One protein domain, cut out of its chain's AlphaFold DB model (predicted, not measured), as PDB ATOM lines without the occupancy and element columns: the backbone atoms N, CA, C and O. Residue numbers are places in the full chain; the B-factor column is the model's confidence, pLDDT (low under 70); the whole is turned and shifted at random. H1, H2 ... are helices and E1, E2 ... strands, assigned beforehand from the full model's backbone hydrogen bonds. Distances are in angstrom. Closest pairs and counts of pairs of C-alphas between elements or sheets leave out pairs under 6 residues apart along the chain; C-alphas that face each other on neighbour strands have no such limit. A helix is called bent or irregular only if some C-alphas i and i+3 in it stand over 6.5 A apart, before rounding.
ATOM      1  N   LEU A  59      21.311 112.281   2.837       46.41
ATOM      2  CA  LEU A  59      21.319 112.582   1.400       46.41
ATOM      3  C   LEU A  59      20.696 111.427   0.606       46.41
ATOM      4  O   LEU A  59      19.786 111.650  -0.191       46.41
ATOM      5  N   THR A  60      21.076 110.187   0.920       51.12
ATOM      6  CA  THR A  60      20.550 108.987   0.251       51.12
ATOM      7  C   THR A  60      19.051 108.778   0.522       51.12
ATOM      8  O   THR A  60      18.301 108.388  -0.374       51.12
ATOM      9  N   GLN A  61      18.556 109.063   1.734       49.88
ATOM     10  CA  GLN A  61      17.127 108.967   2.065       49.88
ATOM     11  C   GLN A  61      16.296 110.118   1.482       49.88
ATOM     12  O   GLN A  61      15.151 109.895   1.068       49.88
ATOM     13  N   ARG A  62      16.847 111.335   1.395       54.91
ATOM     14  CA  ARG A  62      16.184 112.474   0.742       54.91
ATOM     15  C   ARG A  62      16.019 112.216  -0.752       54.91
ATOM     16  O   ARG A  62      14.925 112.429  -1.273       54.91
ATOM     17  N   SER A  63      17.036 111.644  -1.395       51.19
ATOM     18  CA  SER A  63      16.959 111.186  -2.784       51.19
ATOM     19  C   SER A  63      15.899 110.094  -2.961       51.19
ATOM     20  O   SER A  63      15.034 110.231  -3.818       51.19
ATOM     21  N   LYS A  64      15.847 109.076  -2.085       57.88
ATOM     22  CA  LYS A  64      14.799 108.027  -2.110       57.88
ATOM     23  C   LYS A  64      13.380 108.563  -1.900       57.88
ATOM     24  O   LYS A  64      12.431 108.028  -2.470       57.88
ATOM     25  N   THR A  65      13.219 109.596  -1.076       59.25
ATOM     26  CA  THR A  65      11.917 110.225  -0.812       59.25
ATOM     27  C   THR A  65      11.461 111.053  -2.005       59.25
ATOM     28  O   THR A  65      10.321 110.915  -2.438       59.25
ATOM     29  N   LEU A  66      12.361 111.847  -2.590       60.31
ATOM     30  CA  LEU A  66      12.105 112.573  -3.832       60.31
ATOM     31  C   LEU A  66      11.767 111.610  -4.975       60.31
ATOM     32  O   LEU A  66      10.803 111.842  -5.693       60.31
ATOM     33  N   LEU A  67      12.455 110.471  -5.078       60.97
ATOM     34  CA  LEU A  67      12.194 109.461  -6.106       60.97
ATOM     35  C   LEU A  67      10.734 108.975  -6.115       60.97
ATOM     36  O   LEU A  67      10.212 108.658  -7.179       60.97
ATOM     37  N   LYS A  68      10.044 108.967  -4.963       63.31
ATOM     38  CA  LYS A  68       8.609 108.633  -4.886       63.31
ATOM     39  C   LYS A  68       7.706 109.685  -5.536       63.31
ATOM     40  O   LYS A  68       6.686 109.311  -6.093       63.31
ATOM     41  N   PHE A  69       8.074 110.963  -5.480       63.31
ATOM     42  CA  PHE A  69       7.325 112.050  -6.126       63.31
ATOM     43  C   PHE A  69       7.613 112.145  -7.619       63.31
ATOM     44  O   PHE A  69       6.767 112.570  -8.399       63.31
ATOM     45  N   TYR A  70       8.819 111.751  -8.011       63.12
ATOM     46  CA  TYR A  70       9.252 111.826  -9.390       63.12
ATOM     47  C   TYR A  70       8.880 110.583 -10.205       63.12
ATOM     48  O   TYR A  70       8.808 110.687 -11.421       63.12
ATOM     49  N   LYS A  71       8.620 109.431  -9.571       67.19
ATOM     50  CA  LYS A  71       8.461 108.127 -10.237       67.19
ATOM     51  C   LYS A  71       7.461 108.128 -11.394       67.19
ATOM     52  O   LYS A  71       7.784 107.610 -12.458       67.19
ATOM     53  N   ASP A  72       6.302 108.751 -11.198       69.56
ATOM     54  CA  ASP A  72       5.228 108.770 -12.200       69.56
ATOM     55  C   ASP A  72       5.469 109.819 -13.299       69.56
ATOM     56  O   ASP A  72       4.952 109.692 -14.404       69.56
ATOM     57  N   ASN A  73       6.326 110.811 -13.031       76.81
ATOM     58  CA  ASN A  73       6.611 111.940 -13.922       76.81
ATOM     59  C   ASN A  73       8.093 112.015 -14.332       76.81
ATOM     60  O   ASN A  73       8.563 113.066 -14.765       76.81
ATOM     61  N   MET A  74       8.865 110.928 -14.192       81.38
ATOM     62  CA  MET A  74      10.322 110.955 -14.394       81.38
ATOM     63  C   MET A  74      10.697 111.383 -15.808       81.38
ATOM     64  O   MET A  74      11.640 112.153 -15.997       81.38
ATOM     65  N   GLU A  75       9.962 110.899 -16.805       82.12
ATOM     66  CA  GLU A  75      10.214 111.235 -18.200       82.12
ATOM     67  C   GLU A  75       9.954 112.724 -18.468       82.12
ATOM     68  O   GLU A  75      10.762 113.394 -19.113       82.12
ATOM     69  N   GLU A  76       8.864 113.268 -17.926       84.69
ATOM     70  CA  GLU A  76       8.518 114.682 -18.062       84.69
ATOM     71  C   GLU A  76       9.494 115.587 -17.304       84.69
ATOM     72  O   GLU A  76       9.970 116.583 -17.853       84.69
ATOM     73  N   SER A  77       9.884 115.201 -16.091       83.56
ATOM     74  CA  SER A  77      10.915 115.883 -15.305       83.56
ATOM     75  C   SER A  77      12.265 115.873 -16.019       83.56
ATOM     76  O   SER A  77      12.934 116.901 -16.089       83.56
ATOM     77  N   THR A  78      12.643 114.755 -16.644       85.44
ATOM     78  CA  THR A  78      13.879 114.645 -17.435       85.44
ATOM     79  C   THR A  78      13.819 115.524 -18.687       85.44
ATOM     80  O   THR A  78      14.773 116.244 -18.991       85.44
ATOM     81  N   LYS A  79      12.690 115.534 -19.409       86.25
ATOM     82  CA  LYS A  79      12.475 116.427 -20.564       86.25
ATOM     83  C   LYS A  79      12.555 117.897 -20.155       86.25
ATOM     84  O   LYS A  79      13.232 118.681 -20.824       86.25
ATOM     85  N   THR A  80      11.903 118.255 -19.053       87.25
ATOM     86  CA  THR A  80      11.898 119.613 -18.496       87.25
ATOM     87  C   THR A  80      13.305 120.035 -18.097       87.25
ATOM     88  O   THR A  80      13.780 121.070 -18.561       87.25
ATOM     89  N   TYR A  81      14.024 119.180 -17.369       87.88
ATOM     90  CA  TYR A  81      15.418 119.393 -16.995       87.88
ATOM     91  C   TYR A  81      16.299 119.712 -18.204       87.88
ATOM     92  O   TYR A  81      17.040 120.697 -18.200       87.88
ATOM     93  N   TRP A  82      16.204 118.917 -19.272       87.06
ATOM     94  CA  TRP A  82      17.020 119.136 -20.464       87.06
ATOM     95  C   TRP A  82      16.616 120.382 -21.243       87.06
ATOM     96  O   TRP A  82      17.491 121.068 -21.782       87.06
ATOM     97  N   LYS A  83      15.319 120.693 -21.303       88.19
ATOM     98  CA  LYS A  83      14.799 121.907 -21.940       88.19
ATOM     99  C   LYS A  83      15.314 123.156 -21.229       88.19
ATOM    100  O   LYS A  83      15.860 124.039 -21.888       88.19
ATOM    101  N   GLU A  84      15.188 123.203 -19.906       87.38
ATOM    102  CA  GLU A  84      15.665 124.306 -19.067       87.38
ATOM    103  C   GLU A  84      17.182 124.450 -19.147       87.38
ATOM    104  O   GLU A  84      17.681 125.528 -19.458       87.38
ATOM    105  N   THR A  85      17.920 123.353 -18.961       85.19
ATOM    106  CA  THR A  85      19.387 123.354 -19.034       85.19
ATOM    107  C   THR A  85      19.867 123.849 -20.399       85.19
ATOM    108  O   THR A  85      20.740 124.707 -20.471       85.19
ATOM    109  N   SER A  86      19.248 123.391 -21.494       84.56
ATOM    110  CA  SER A  86      19.598 123.851 -22.846       84.56
ATOM    111  C   SER A  86      19.266 125.330 -23.063       84.56
ATOM    112  O   SER A  86      20.014 126.032 -23.740       84.56
ATOM    113  N   ALA A  87      18.154 125.818 -22.507       83.94
ATOM    114  CA  ALA A  87      17.783 127.228 -22.578       83.94
ATOM    115  C   ALA A  87      18.771 128.112 -21.803       83.94
ATOM    116  O   ALA A  87      19.156 129.167 -22.306       83.94
ATOM    117  N   LEU A  88      19.222 127.665 -20.626       83.94
ATOM    118  CA  LEU A  88      20.246 128.350 -19.839       83.94
ATOM    119  C   LEU A  88      21.592 128.362 -20.568       83.94
ATOM    120  O   LEU A  88      22.180 129.429 -20.709       83.94
ATOM    121  N   CYS A  89      22.048 127.226 -21.109       78.69
ATOM    122  CA  CYS A  89      23.294 127.187 -21.882       78.69
ATOM    123  C   CYS A  89      23.261 128.169 -23.061       78.69
ATOM    124  O   CYS A  89      24.216 128.909 -23.259       78.69
ATOM    125  N   LYS A  90      22.142 128.238 -23.797       80.62
ATOM    126  CA  LYS A  90      21.962 129.210 -24.889       80.62
ATOM    127  C   LYS A  90      21.948 130.655 -24.398       80.62
ATOM    128  O   LYS A  90      22.550 131.508 -25.035       80.62
ATOM    129  N   ARG A  91      21.247 130.934 -23.294       80.19
ATOM    130  CA  ARG A  91      21.139 132.283 -22.719       80.19
ATOM    131  C   ARG A  91      22.506 132.839 -22.340       80.19
ATOM    132  O   ARG A  91      22.745 134.015 -22.554       80.19
ATOM    133  N   TYR A  92      23.359 131.997 -21.774       74.56
ATOM    134  CA  TYR A  92      24.668 132.406 -21.279       74.56
ATOM    135  C   TYR A  92      25.804 132.104 -22.266       74.56
ATOM    136  O   TYR A  92      26.953 132.172 -21.861       74.56
ATOM    137  N   ASP A  93      25.489 131.773 -23.524       70.75
ATOM    138  CA  ASP A  93      26.434 131.400 -24.594       70.75
ATOM    139  C   ASP A  93      27.493 130.368 -24.164       70.75
ATOM    140  O   ASP A  93      28.670 130.466 -24.499       70.75
ATOM    141  N   TYR A  94      27.073 129.348 -23.411       70.56
ATOM    142  CA  TYR A  94      27.921 128.193 -23.134       70.56
ATOM    143  C   TYR A  94      27.943 127.273 -24.347       70.56
ATOM    144  O   TYR A  94      27.019 126.473 -24.539       70.56
ATOM    145  N   ARG A  95      28.999 127.356 -25.159       61.12
ATOM    146  CA  ARG A  95      29.225 126.423 -26.273       61.12
ATOM    147  C   ARG A  95      30.075 125.238 -25.839       61.12
ATOM    148  O   ARG A  95      29.867 124.154 -26.366       61.12
ATOM    149  N   ASN A  96      30.979 125.430 -24.874       58.25
ATOM    150  CA  ASN A  96      31.900 124.414 -24.345       58.25
ATOM    151  C   ASN A  96      32.199 124.612 -22.842       58.25
ATOM    152  O   ASN A  96      31.813 125.609 -22.239       58.25
ATOM    153  N   MET A  97      32.913 123.666 -22.223       55.03
ATOM    154  CA  MET A  97      33.245 123.705 -20.785       55.03
ATOM    155  C   MET A  97      34.333 124.721 -20.416       55.03
ATOM    156  O   MET A  97      34.431 125.114 -19.257       55.03
ATOM    157  N   ASP A  98      35.092 125.184 -21.410       54.12
ATOM    158  CA  ASP A  98      36.046 126.293 -21.282       54.12
ATOM    159  C   ASP A  98      35.421 127.649 -21.646       54.12
ATOM    160  O   ASP A  98      36.098 128.683 -21.629       54.12
ATOM    161  N   ASP A  99      34.146 127.646 -22.042       56.22
ATOM    162  CA  ASP A  99      33.518 128.825 -22.606       56.22
ATOM    163  C   ASP A  99      33.196 129.832 -21.508       56.22
ATOM    164  O   ASP A  99      32.569 129.525 -20.490       56.22
ATOM    165  N   ARG A 100      33.657 131.063 -21.722       52.81
ATOM    166  CA  ARG A 100      33.418 132.186 -20.817       52.81
ATOM    167  C   ARG A 100      32.071 132.788 -21.167       52.81
ATOM    168  O   ARG A 100      32.008 133.904 -21.681       52.81
ATOM    169  N   GLY A 101      31.016 132.020 -20.925       53.50
ATOM    170  CA  GLY A 101      29.661 132.537 -20.986       53.50
ATOM    171  C   GLY A 101      29.494 133.802 -20.135       53.50
ATOM    172  O   GLY A 101      30.364 134.169 -19.344       53.50
ATOM    173  N   GLU A 102      28.354 134.481 -20.243       55.59
ATOM    174  CA  GLU A 102      28.104 135.734 -19.499       55.59
ATOM    175  C   GLU A 102      27.990 135.551 -17.971       55.59
ATOM    176  O   GLU A 102      27.904 136.521 -17.215       55.59
ATOM    177  N   LEU A 103      27.985 134.307 -17.492       59.75
ATOM    178  CA  LEU A 103      27.993 133.984 -16.071       59.75
ATOM    179  C   LEU A 103      29.417 134.102 -15.496       59.75
ATOM    180  O   LEU A 103      30.392 133.709 -16.137       59.75
ATOM    181  N   PRO A 104      29.568 134.608 -14.261       61.12
ATOM    182  CA  PRO A 104      30.884 134.821 -13.691       61.12
ATOM    183  C   PRO A 104      31.607 133.485 -13.468       61.12
ATOM    184  O   PRO A 104      31.029 132.522 -12.965       61.12
ATOM    185  N   LEU A 105      32.908 133.459 -13.793       61.56
ATOM    186  CA  LEU A 105      33.820 132.312 -13.599       61.56
ATOM    187  C   LEU A 105      33.796 131.757 -12.170       61.56
ATOM    188  O   LEU A 105      34.136 130.595 -11.929       61.56
ATOM    189  N   SER A 106      33.403 132.609 -11.227       62.12
ATOM    190  CA  SER A 106      33.082 132.210  -9.877       62.12
ATOM    191  C   SER A 106      31.930 133.019  -9.310       62.12
ATOM    192  O   SER A 106      31.884 134.234  -9.504       62.12
ATOM    193  N   PHE A 107      31.074 132.384  -8.522       69.56
ATOM    194  CA  PHE A 107      30.032 133.062  -7.756       69.56
ATOM    195  C   PHE A 107      30.090 132.621  -6.292       69.56
ATOM    196  O   PHE A 107      30.571 131.532  -5.970       69.56
ATOM    197  N   LYS A 108      29.623 133.495  -5.400       63.16
ATOM    198  CA  LYS A 108      29.419 133.157  -3.991       63.16
ATOM    199  C   LYS A 108      27.991 132.675  -3.833       63.16
ATOM    200  O   LYS A 108      27.068 133.420  -4.159       63.16
ATOM    201  N   LYS A 109      27.821 131.448  -3.357       66.62
ATOM    202  CA  LYS A 109      26.520 130.964  -2.903       66.62
ATOM    203  C   LYS A 109      26.498 131.061  -1.390       66.62
ATOM    204  O   LYS A 109      27.483 130.691  -0.744       66.62
ATOM    205  N   ASP A 110      25.385 131.533  -0.844       62.81
ATOM    206  CA  ASP A 110      25.136 131.359   0.580       62.81
ATOM    207  C   ASP A 110      25.237 129.873   0.892       62.81
ATOM    208  O   ASP A 110      24.802 129.020   0.104       62.81
ATOM    209  N   ALA A 111      25.902 129.563   2.000       56.47
ATOM    210  CA  ALA A 111      26.137 128.187   2.351       56.47
ATOM    211  C   ALA A 111      24.800 127.450   2.429       56.47
ATOM    212  O   ALA A 111      23.842 127.891   3.060       56.47
ATOM    213  N   TYR A 112      24.758 126.277   1.799       53.50
ATOM    214  CA  TYR A 112      23.619 125.371   1.920       53.50
ATOM    215  C   TYR A 112      23.378 124.952   3.387       53.50
ATOM    216  O   TYR A 112      22.296 124.493   3.745       53.50
ATOM    217  N   TYR A 113      24.391 125.149   4.237       52.72
ATOM    218  CA  TYR A 113      24.390 124.895   5.666       52.72
ATOM    219  C   TYR A 113      24.541 126.216   6.421       52.72
ATOM    220  O   TYR A 113      25.467 126.974   6.158       52.72
ATOM    221  N   ILE A 114      23.647 126.452   7.381       50.00
ATOM    222  CA  ILE A 114      23.489 127.722   8.113       50.00
ATOM    223  C   ILE A 114      24.761 128.140   8.888       50.00
ATOM    224  O   ILE A 114      24.930 129.320   9.177       50.00
ATOM    225  N   ASP A 115      25.691 127.210   9.129       55.03
ATOM    226  CA  ASP A 115      26.909 127.428   9.924       55.03
ATOM    227  C   ASP A 115      28.216 127.378   9.107       55.03
ATOM    228  O   ASP A 115      29.291 127.164   9.669       55.03
ATOM    229  N   ARG A 116      28.158 127.516   7.775       61.66
ATOM    230  CA  ARG A 116      29.364 127.557   6.930       61.66
ATOM    231  C   ARG A 116      29.523 128.915   6.259       61.66
ATOM    232  O   ARG A 116      28.545 129.559   5.888       61.66
ATOM    233  N   ASP A 117      30.777 129.322   6.076       67.38
ATOM    234  CA  ASP A 117      31.098 130.525   5.313       67.38
ATOM    235  C   ASP A 117      30.564 130.421   3.873       67.38
ATOM    236  O   ASP A 117      30.532 129.321   3.306       67.38
ATOM    237  N   PRO A 118      30.178 131.553   3.251       67.00
ATOM    238  CA  PRO A 118      29.783 131.591   1.851       67.00
ATOM    239  C   PRO A 118      30.849 130.944   0.971       67.00
ATOM    240  O   PRO A 118      32.021 131.332   0.972       67.00
ATOM    241  N   GLU A 119      30.428 129.959   0.193       75.19
ATOM    242  CA  GLU A 119      31.331 129.145  -0.600       75.19
ATOM    243  C   GLU A 119      31.498 129.755  -1.993       75.19
ATOM    244  O   GLU A 119      30.529 130.163  -2.644       75.19
ATOM    245  N   VAL A 120      32.749 129.837  -2.450       77.44
ATOM    246  CA  VAL A 120      33.074 130.290  -3.804       77.44
ATOM    247  C   VAL A 120      33.080 129.081  -4.725       77.44
ATOM    248  O   VAL A 120      33.946 128.214  -4.626       77.44
ATOM    249  N   TYR A 121      32.136 129.062  -5.651       79.75
ATOM    250  CA  TYR A 121      32.019 128.039  -6.678       79.75
ATOM    251  C   TYR A 121      32.780 128.483  -7.919       79.75
ATOM    252  O   TYR A 121      32.609 129.619  -8.353       79.75
ATOM    253  N   LYS A 122      33.609 127.610  -8.493       80.69
ATOM    254  CA  LYS A 122      34.398 127.891  -9.704       80.69
ATOM    255  C   LYS A 122      34.036 126.927 -10.818       80.69
ATOM    256  O   LYS A 122      33.871 125.740 -10.552       80.69
ATOM    257  N   LEU A 123      33.939 127.427 -12.047       82.19
ATOM    258  CA  LEU A 123      33.690 126.576 -13.211       82.19
ATOM    259  C   LEU A 123      34.790 125.508 -13.331       82.19
ATOM    260  O   LEU A 123      35.977 125.814 -13.203       82.19
ATOM    261  N   GLN A 124      34.382 124.258 -13.536       79.50
ATOM    262  CA  GLN A 124      35.265 123.105 -13.655       79.50
ATOM    263  C   GLN A 124      35.380 122.663 -15.127       79.50
ATOM    264  O   GLN A 124      34.378 122.699 -15.846       79.50
ATOM    265  N   PRO A 125      36.564 122.188 -15.569       74.31
ATOM    266  CA  PRO A 125      36.702 121.469 -16.836       74.31
ATOM    267  C   PRO A 125      35.811 120.210 -16.904       74.31
ATOM    268  O   PRO A 125      35.285 119.772 -15.871       74.31
ATOM    269  N   PRO A 126      35.684 119.592 -18.098       72.75
ATOM    270  CA  PRO A 126      35.007 118.310 -18.278       72.75
ATOM    271  C   PRO A 126      35.348 117.292 -17.207       72.75
ATOM    272  O   PRO A 126      36.509 117.055 -16.880       72.75
ATOM    273  N   SER A 127      34.300 116.725 -16.620       70.44
ATOM    274  CA  SER A 127      34.403 115.858 -15.460       70.44
ATOM    275  C   SER A 127      33.285 114.826 -15.492       70.44
ATOM    276  O   SER A 127      32.168 115.123 -15.911       70.44
ATOM    277  N   GLU A 128      33.580 113.628 -14.999       72.19
ATOM    278  CA  GLU A 128      32.580 112.575 -14.796       72.19
ATOM    279  C   GLU A 128      31.666 112.851 -13.595       72.19
ATOM    280  O   GLU A 128      30.641 112.192 -13.431       72.19
ATOM    281  N   ASN A 129      32.012 113.841 -12.764       77.81
ATOM    282  CA  ASN A 129      31.171 114.251 -11.651       77.81
ATOM    283  C   ASN A 129      29.869 114.854 -12.166       77.81
ATOM    284  O   ASN A 129      29.820 115.484 -13.219       77.81
ATOM    285  N   ILE A 130      28.829 114.726 -11.353       84.06
ATOM    286  CA  ILE A 130      27.523 115.323 -11.600       84.06
ATOM    287  C   ILE A 130      27.203 116.368 -10.532       84.06
ATOM    288  O   ILE A 130      27.885 116.507  -9.513       84.06
ATOM    289  N   CYS A 131      26.130 117.116 -10.767       85.69
ATOM    290  CA  CYS A 131      25.588 118.026  -9.773       85.69
ATOM    291  C   CYS A 131      25.174 117.257  -8.507       85.69
ATOM    292  O   CYS A 131      24.497 116.235  -8.591       85.69
ATOM    293  N   HIS A 132      25.530 117.785  -7.337       84.69
ATOM    294  CA  HIS A 132      25.169 117.231  -6.028       84.69
ATOM    295  C   HIS A 132      23.725 117.542  -5.618       84.69
ATOM    296  O   HIS A 132      23.274 117.098  -4.566       84.69
ATOM    297  N   ASN A 133      22.984 118.322  -6.414       83.38
ATOM    298  CA  ASN A 133      21.569 118.539  -6.150       83.38
ATOM    299  C   ASN A 133      20.815 117.197  -6.280       83.38
ATOM    300  O   ASN A 133      20.916 116.568  -7.339       83.38
ATOM    301  N   PRO A 134      20.034 116.779  -5.264       78.75
ATOM    302  CA  PRO A 134      19.319 115.503  -5.278       78.75
ATOM    303  C   PRO A 134      18.443 115.287  -6.517       78.75
ATOM    304  O   PRO A 134      18.394 114.184  -7.044       78.75
ATOM    305  N   GLU A 135      17.788 116.330  -7.032       80.44
ATOM    306  CA  GLU A 135      16.975 116.224  -8.251       80.44
ATOM    307  C   GLU A 135      17.840 115.867  -9.468       80.44
ATOM    308  O   GLU A 135      17.482 114.999 -10.258       80.44
ATOM    309  N   CYS A 136      19.023 116.476  -9.588       84.38
ATOM    310  CA  CYS A 136      19.955 116.169 -10.673       84.38
ATOM    311  C   CYS A 136      20.496 114.740 -10.569       84.38
ATOM    312  O   CYS A 136      20.637 114.075 -11.593       84.38
ATOM    313  N   GLN A 137      20.776 114.271  -9.349       85.69
ATOM    314  CA  GLN A 137      21.226 112.900  -9.100       85.69
ATOM    315  C   GLN A 137      20.147 111.885  -9.488       85.69
ATOM    316  O   GLN A 137      20.430 110.954 -10.236       85.69
ATOM    317  N   ILE A 138      18.897 112.116  -9.079       84.31
ATOM    318  CA  ILE A 138      17.762 111.248  -9.424       84.31
ATOM    319  C   ILE A 138      17.575 111.178 -10.940       84.31
ATOM    320  O   ILE A 138      17.421 110.089 -11.489       84.31
ATOM    321  N   ILE A 139      17.612 112.319 -11.634       86.88
ATOM    322  CA  ILE A 139      17.485 112.333 -13.095       86.88
ATOM    323  C   ILE A 139      18.645 111.559 -13.724       86.88
ATOM    324  O   ILE A 139      18.397 110.692 -14.556       86.88
ATOM    325  N   TYR A 140      19.887 111.803 -13.306       87.38
ATOM    326  CA  TYR A 140      21.057 111.095 -13.829       87.38
ATOM    327  C   TYR A 140      20.966 109.570 -13.653       87.38
ATOM    328  O   TYR A 140      21.199 108.825 -14.606       87.38
ATOM    329  N   GLU A 141      20.590 109.103 -12.462       85.25
ATOM    330  CA  GLU A 141      20.479 107.675 -12.137       85.25
ATOM    331  C   GLU A 141      19.415 106.955 -12.973       85.25
ATOM    332  O   GLU A 141      19.600 105.797 -13.341       85.25
ATOM    333  N   ASN A 142      18.322 107.643 -13.307       82.06
ATOM    334  CA  ASN A 142      17.200 107.081 -14.066       82.06
ATOM    335  C   ASN A 142      17.302 107.332 -15.578       82.06
ATOM    336  O   ASN A 142      16.430 106.924 -16.343       82.06
ATOM    337  N   THR A 143      18.355 108.014 -16.020       82.06
ATOM    338  CA  THR A 143      18.587 108.326 -17.425       82.06
ATOM    339  C   THR A 143      19.395 107.206 -18.097       82.06
ATOM    340  O   THR A 143      20.321 106.650 -17.511       82.06
ATOM    341  N   HIS A 144      19.083 106.872 -19.354       81.38
ATOM    342  CA  HIS A 144      19.835 105.863 -20.112       81.38
ATOM    343  C   HIS A 144      21.305 106.262 -20.336       81.38
ATOM    344  O   HIS A 144      21.623 107.440 -20.511       81.38
ATOM    345  N   ASP A 145      22.207 105.283 -20.453       80.25
ATOM    346  CA  ASP A 145      23.658 105.529 -20.556       80.25
ATOM    347  C   ASP A 145      24.062 106.427 -21.735       80.25
ATOM    348  O   ASP A 145      24.984 107.237 -21.626       80.25
ATOM    349  N   HIS A 146      23.334 106.363 -22.855       76.19
ATOM    350  CA  HIS A 146      23.589 107.250 -23.994       76.19
ATOM    351  C   HIS A 146      23.342 108.732 -23.663       76.19
ATOM    352  O   HIS A 146      24.003 109.600 -24.230       76.19
ATOM    353  N   GLN A 147      22.438 109.023 -22.728       76.25
ATOM    354  CA  GLN A 147      22.121 110.372 -22.259       76.25
ATOM    355  C   GLN A 147      22.982 110.786 -21.057       76.25
ATOM    356  O   GLN A 147      23.219 111.978 -20.879       76.25
ATOM    357  N   LYS A 148      23.534 109.840 -20.279       82.44
ATOM    358  CA  LYS A 148      24.508 110.139 -19.209       82.44
ATOM    359  C   LYS A 148      25.738 110.883 -19.733       82.44
ATOM    360  O   LYS A 148      26.200 111.824 -19.101       82.44
ATOM    361  N   ARG A 149      26.201 110.563 -20.947       80.75
ATOM    362  CA  ARG A 149      27.275 111.317 -21.627       80.75
ATOM    363  C   ARG A 149      26.952 112.799 -21.827       80.75
ATOM    364  O   ARG A 149      27.848 113.632 -21.802       80.75
ATOM    365  N   ARG A 150      25.675 113.150 -21.981       80.25
ATOM    366  CA  ARG A 150      25.248 114.548 -22.114       80.25
ATOM    367  C   ARG A 150      25.402 115.320 -20.803       80.25
ATOM    368  O   ARG A 150      25.639 116.520 -20.848       80.25
ATOM    369  N   PHE A 151      25.320 114.653 -19.648       80.94
ATOM    370  CA  PHE A 151      25.566 115.296 -18.351       80.94
ATOM    371  C   PHE A 151      27.015 115.758 -18.204       80.94
ATOM    372  O   PHE A 151      27.246 116.810 -17.621       80.94
ATOM    373  N   GLN A 152      27.966 115.033 -18.798       78.94
ATOM    374  CA  GLN A 152      29.384 115.410 -18.790       78.94
ATOM    375  C   GLN A 152      29.659 116.708 -19.559       78.94
ATOM    376  O   GLN A 152      30.700 117.316 -19.361       78.94
ATOM    377  N   GLN A 153      28.740 117.133 -20.432       78.56
ATOM    378  CA  GLN A 153      28.849 118.372 -21.208       78.56
ATOM    379  C   GLN A 153      28.202 119.570 -20.502       78.56
ATOM    380  O   GLN A 153      28.343 120.705 -20.957       78.56
ATOM    381  N   VAL A 154      27.448 119.338 -19.422       81.88
ATOM    382  CA  VAL A 154      26.784 120.412 -18.685       81.88
ATOM    383  C   VAL A 154      27.831 121.151 -17.846       81.88
ATOM    384  O   VAL A 154      28.557 120.502 -17.091       81.88
ATOM    385  N   PRO A 155      27.898 122.495 -17.911       83.38
ATOM    386  CA  PRO A 155      28.794 123.269 -17.063       83.38
ATOM    387  C   PRO A 155      28.571 122.959 -15.579       83.38
ATOM    388  O   PRO A 155      27.446 123.050 -15.067       83.38
ATOM    389  N   LEU A 156      29.658 122.601 -14.896       85.94
ATOM    390  CA  LEU A 156      29.684 122.275 -13.476       85.94
ATOM    391  C   LEU A 156      30.583 123.251 -12.741       85.94
ATOM    392  O   LEU A 156      31.715 123.507 -13.141       85.94
ATOM    393  N   TYR A 157      30.083 123.757 -11.627       83.62
ATOM    394  CA  TYR A 157      30.827 124.610 -10.729       83.62
ATOM    395  C   TYR A 157      31.177 123.840  -9.471       83.62
ATOM    396  O   TYR A 157      30.297 123.301  -8.801       83.62
ATOM    397  N   LYS A 158      32.458 123.824  -9.129       84.12
ATOM    398  CA  LYS A 158      32.989 123.138  -7.960       84.12
ATOM    399  C   LYS A 158      33.220 124.127  -6.822       84.12
ATOM    400  O   LYS A 158      33.937 125.115  -6.991       84.12
ATOM    401  N   GLY A 159      32.602 123.847  -5.683       79.44
ATOM    402  CA  GLY A 159      32.963 124.402  -4.387       79.44
ATOM    403  C   GLY A 159      33.960 123.499  -3.646       79.44
ATOM    404  O   GLY A 159      34.442 122.493  -4.169       79.44
ATOM    405  N   ASN A 160      34.255 123.853  -2.405       77.44
ATOM    406  CA  ASN A 160      34.992 123.044  -1.441       77.44
ATOM    407  C   ASN A 160      34.250 121.751  -1.046       77.44
ATOM    408  O   ASN A 160      34.903 120.736  -0.818       77.44
ATOM    409  N   TYR A 161      32.916 121.775  -0.963       73.94
ATOM    410  CA  TYR A 161      32.109 120.673  -0.421       73.94
ATOM    411  C   TYR A 161      31.155 120.047  -1.430       73.94
ATOM    412  O   TYR A 161      30.867 118.857  -1.338       73.94
ATOM    413  N   THR A 162      30.634 120.828  -2.377       80.44
ATOM    414  CA  THR A 162      29.685 120.316  -3.372       80.44
ATOM    415  C   THR A 162      29.976 120.873  -4.757       80.44
ATOM    416  O   THR A 162      30.672 121.874  -4.922       80.44
ATOM    417  N   SER A 163      29.458 120.195  -5.778       84.94
ATOM    418  CA  SER A 163      29.495 120.664  -7.165       84.94
ATOM    419  C   SER A 163      28.077 120.884  -7.674       84.94
ATOM    420  O   SER A 163      27.214 120.031  -7.468       84.94
ATOM    421  N   LEU A 164      27.830 122.011  -8.335       85.19
ATOM    422  CA  LEU A 164      26.514 122.432  -8.811       85.19
ATOM    423  C   LEU A 164      26.541 122.642 -10.324       85.19
ATOM    424  O   LEU A 164      27.459 123.270 -10.842       85.19
ATOM    425  N   CYS A 165      25.538 122.142 -11.046       85.31
ATOM    426  CA  CYS A 165      25.397 122.443 -12.472       85.31
ATOM    427  C   CYS A 165      24.778 123.822 -12.695       85.31
ATOM    428  O   CYS A 165      24.146 124.375 -11.795       85.31
ATOM    429  N   LEU A 166      24.878 124.320 -13.928       81.38
ATOM    430  CA  LEU A 166      24.289 125.586 -14.373       81.38
ATOM    431  C   LEU A 166      22.847 125.819 -13.874       81.38
ATOM    432  O   LEU A 166      22.552 126.876 -13.327       81.38
ATOM    433  N   ARG A 167      21.966 124.814 -13.983       84.81
ATOM    434  CA  ARG A 167      20.567 124.898 -13.513       84.81
ATOM    435  C   ARG A 167      20.434 125.114 -12.004       84.81
ATOM    436  O   ARG A 167      19.455 125.683 -11.564       84.81
ATOM    437  N   CYS A 168      21.373 124.627 -11.197       82.06
ATOM    438  CA  CYS A 168      21.324 124.770  -9.737       82.06
ATOM    439  C   CYS A 168      22.028 126.035  -9.227       82.06
ATOM    440  O   CYS A 168      22.081 126.272  -8.012       82.06
ATOM    441  N   VAL A 169      22.624 126.795 -10.144       77.75
ATOM    442  CA  VAL A 169      23.272 128.080  -9.888       77.75
ATOM    443  C   VAL A 169      22.351 129.239 -10.262       77.75
ATOM    444  O   VAL A 169      22.324 130.226  -9.532       77.75
TER     445      VAL A 169
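What this domain is: This is residues 59 to 169 of the 170 residues of an uncharacterized protein of viral metagenome (UniProt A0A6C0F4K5). A small curled sheet of four short antiparallel strands, in the order E1 E2 E3 E4, makes one end, and a long bent helix, H1, makes one side and turns at the other end. There its arm H1a packs on H2, with H3 near H2, while H4 sits between the sheet and the arm H1b. The printed part has 111 residues, in the order H1 E1 E2 H2 H3 E3 E4 H4, class mixed. It is compact, with a radius of gyration of the C-alphas of 14.3 A and spans of 37 by 36 by 22 A.

Where its parts are: The strands are E1, residues 106 to 109, E2, 119 to 124 and 14.9 A long, E3, 156 to 158, and E4, 163 to 165. H1, residues 59 to 91, was assigned as one helix by its hydrogen bonds but is bent, C-alphas 72 and 75 being 8.2 A apart. Its arms are H1a, 59 to 72, 21.4 A, from C-alpha 59 at (21.319, 112.582, 1.400), and H1b, 75 to 91, 24.1 A. H1a is irregular, with C-alphas 69 and 72 7.2 A apart. H2 is 134 to 142, 12.4 A, H3 145 to 151, and H4 166 to 169, ending at C-alpha (23.272, 128.080, -9.888).

How they stand to each other: In the hairpin E1 and E2, N 121 and O 107 are 2.9 A apart; between E2 and E3, N 124 and O 156 are 2.8 A apart; in the hairpin E3 and E4, N 157 and O 164 are 2.8 A apart. H4 is on the sheet, at a height of 6.6 A, over none of its strands. H1b touches H4 with residues 84 to 89 alone, closest C-alphas Thr 85 and Arg 167, 5.9 A. H1a touches H2 at a steep tilt of 62 degrees, closest C-alphas Ser 63 and Pro 134, 5.5 A. H2 and H3 are close but not clearly touching, the C-alphas of Tyr 140 and Lys 148 being 6.5 A apart. Every O i to N i+4 pair is within hydrogen-bond range in H1b and H2, 7 of 10 in H1a and 0 of 3 in H3, where 3 of 4 O i to N i+3 pairs are; H4, with 4 residues, is too short for any O i to N i+4 pair, and its 1 O i to N i+3 pair is within range.

The domain as a whole: The C-alphas farthest apart, of Asp 115 and His 146, are 39.6 A apart. The printed part has no cut, and the link H1 to E1, 14 residues, is long. Confidence is under 70 at residues 59 to 72 and 95 to 118.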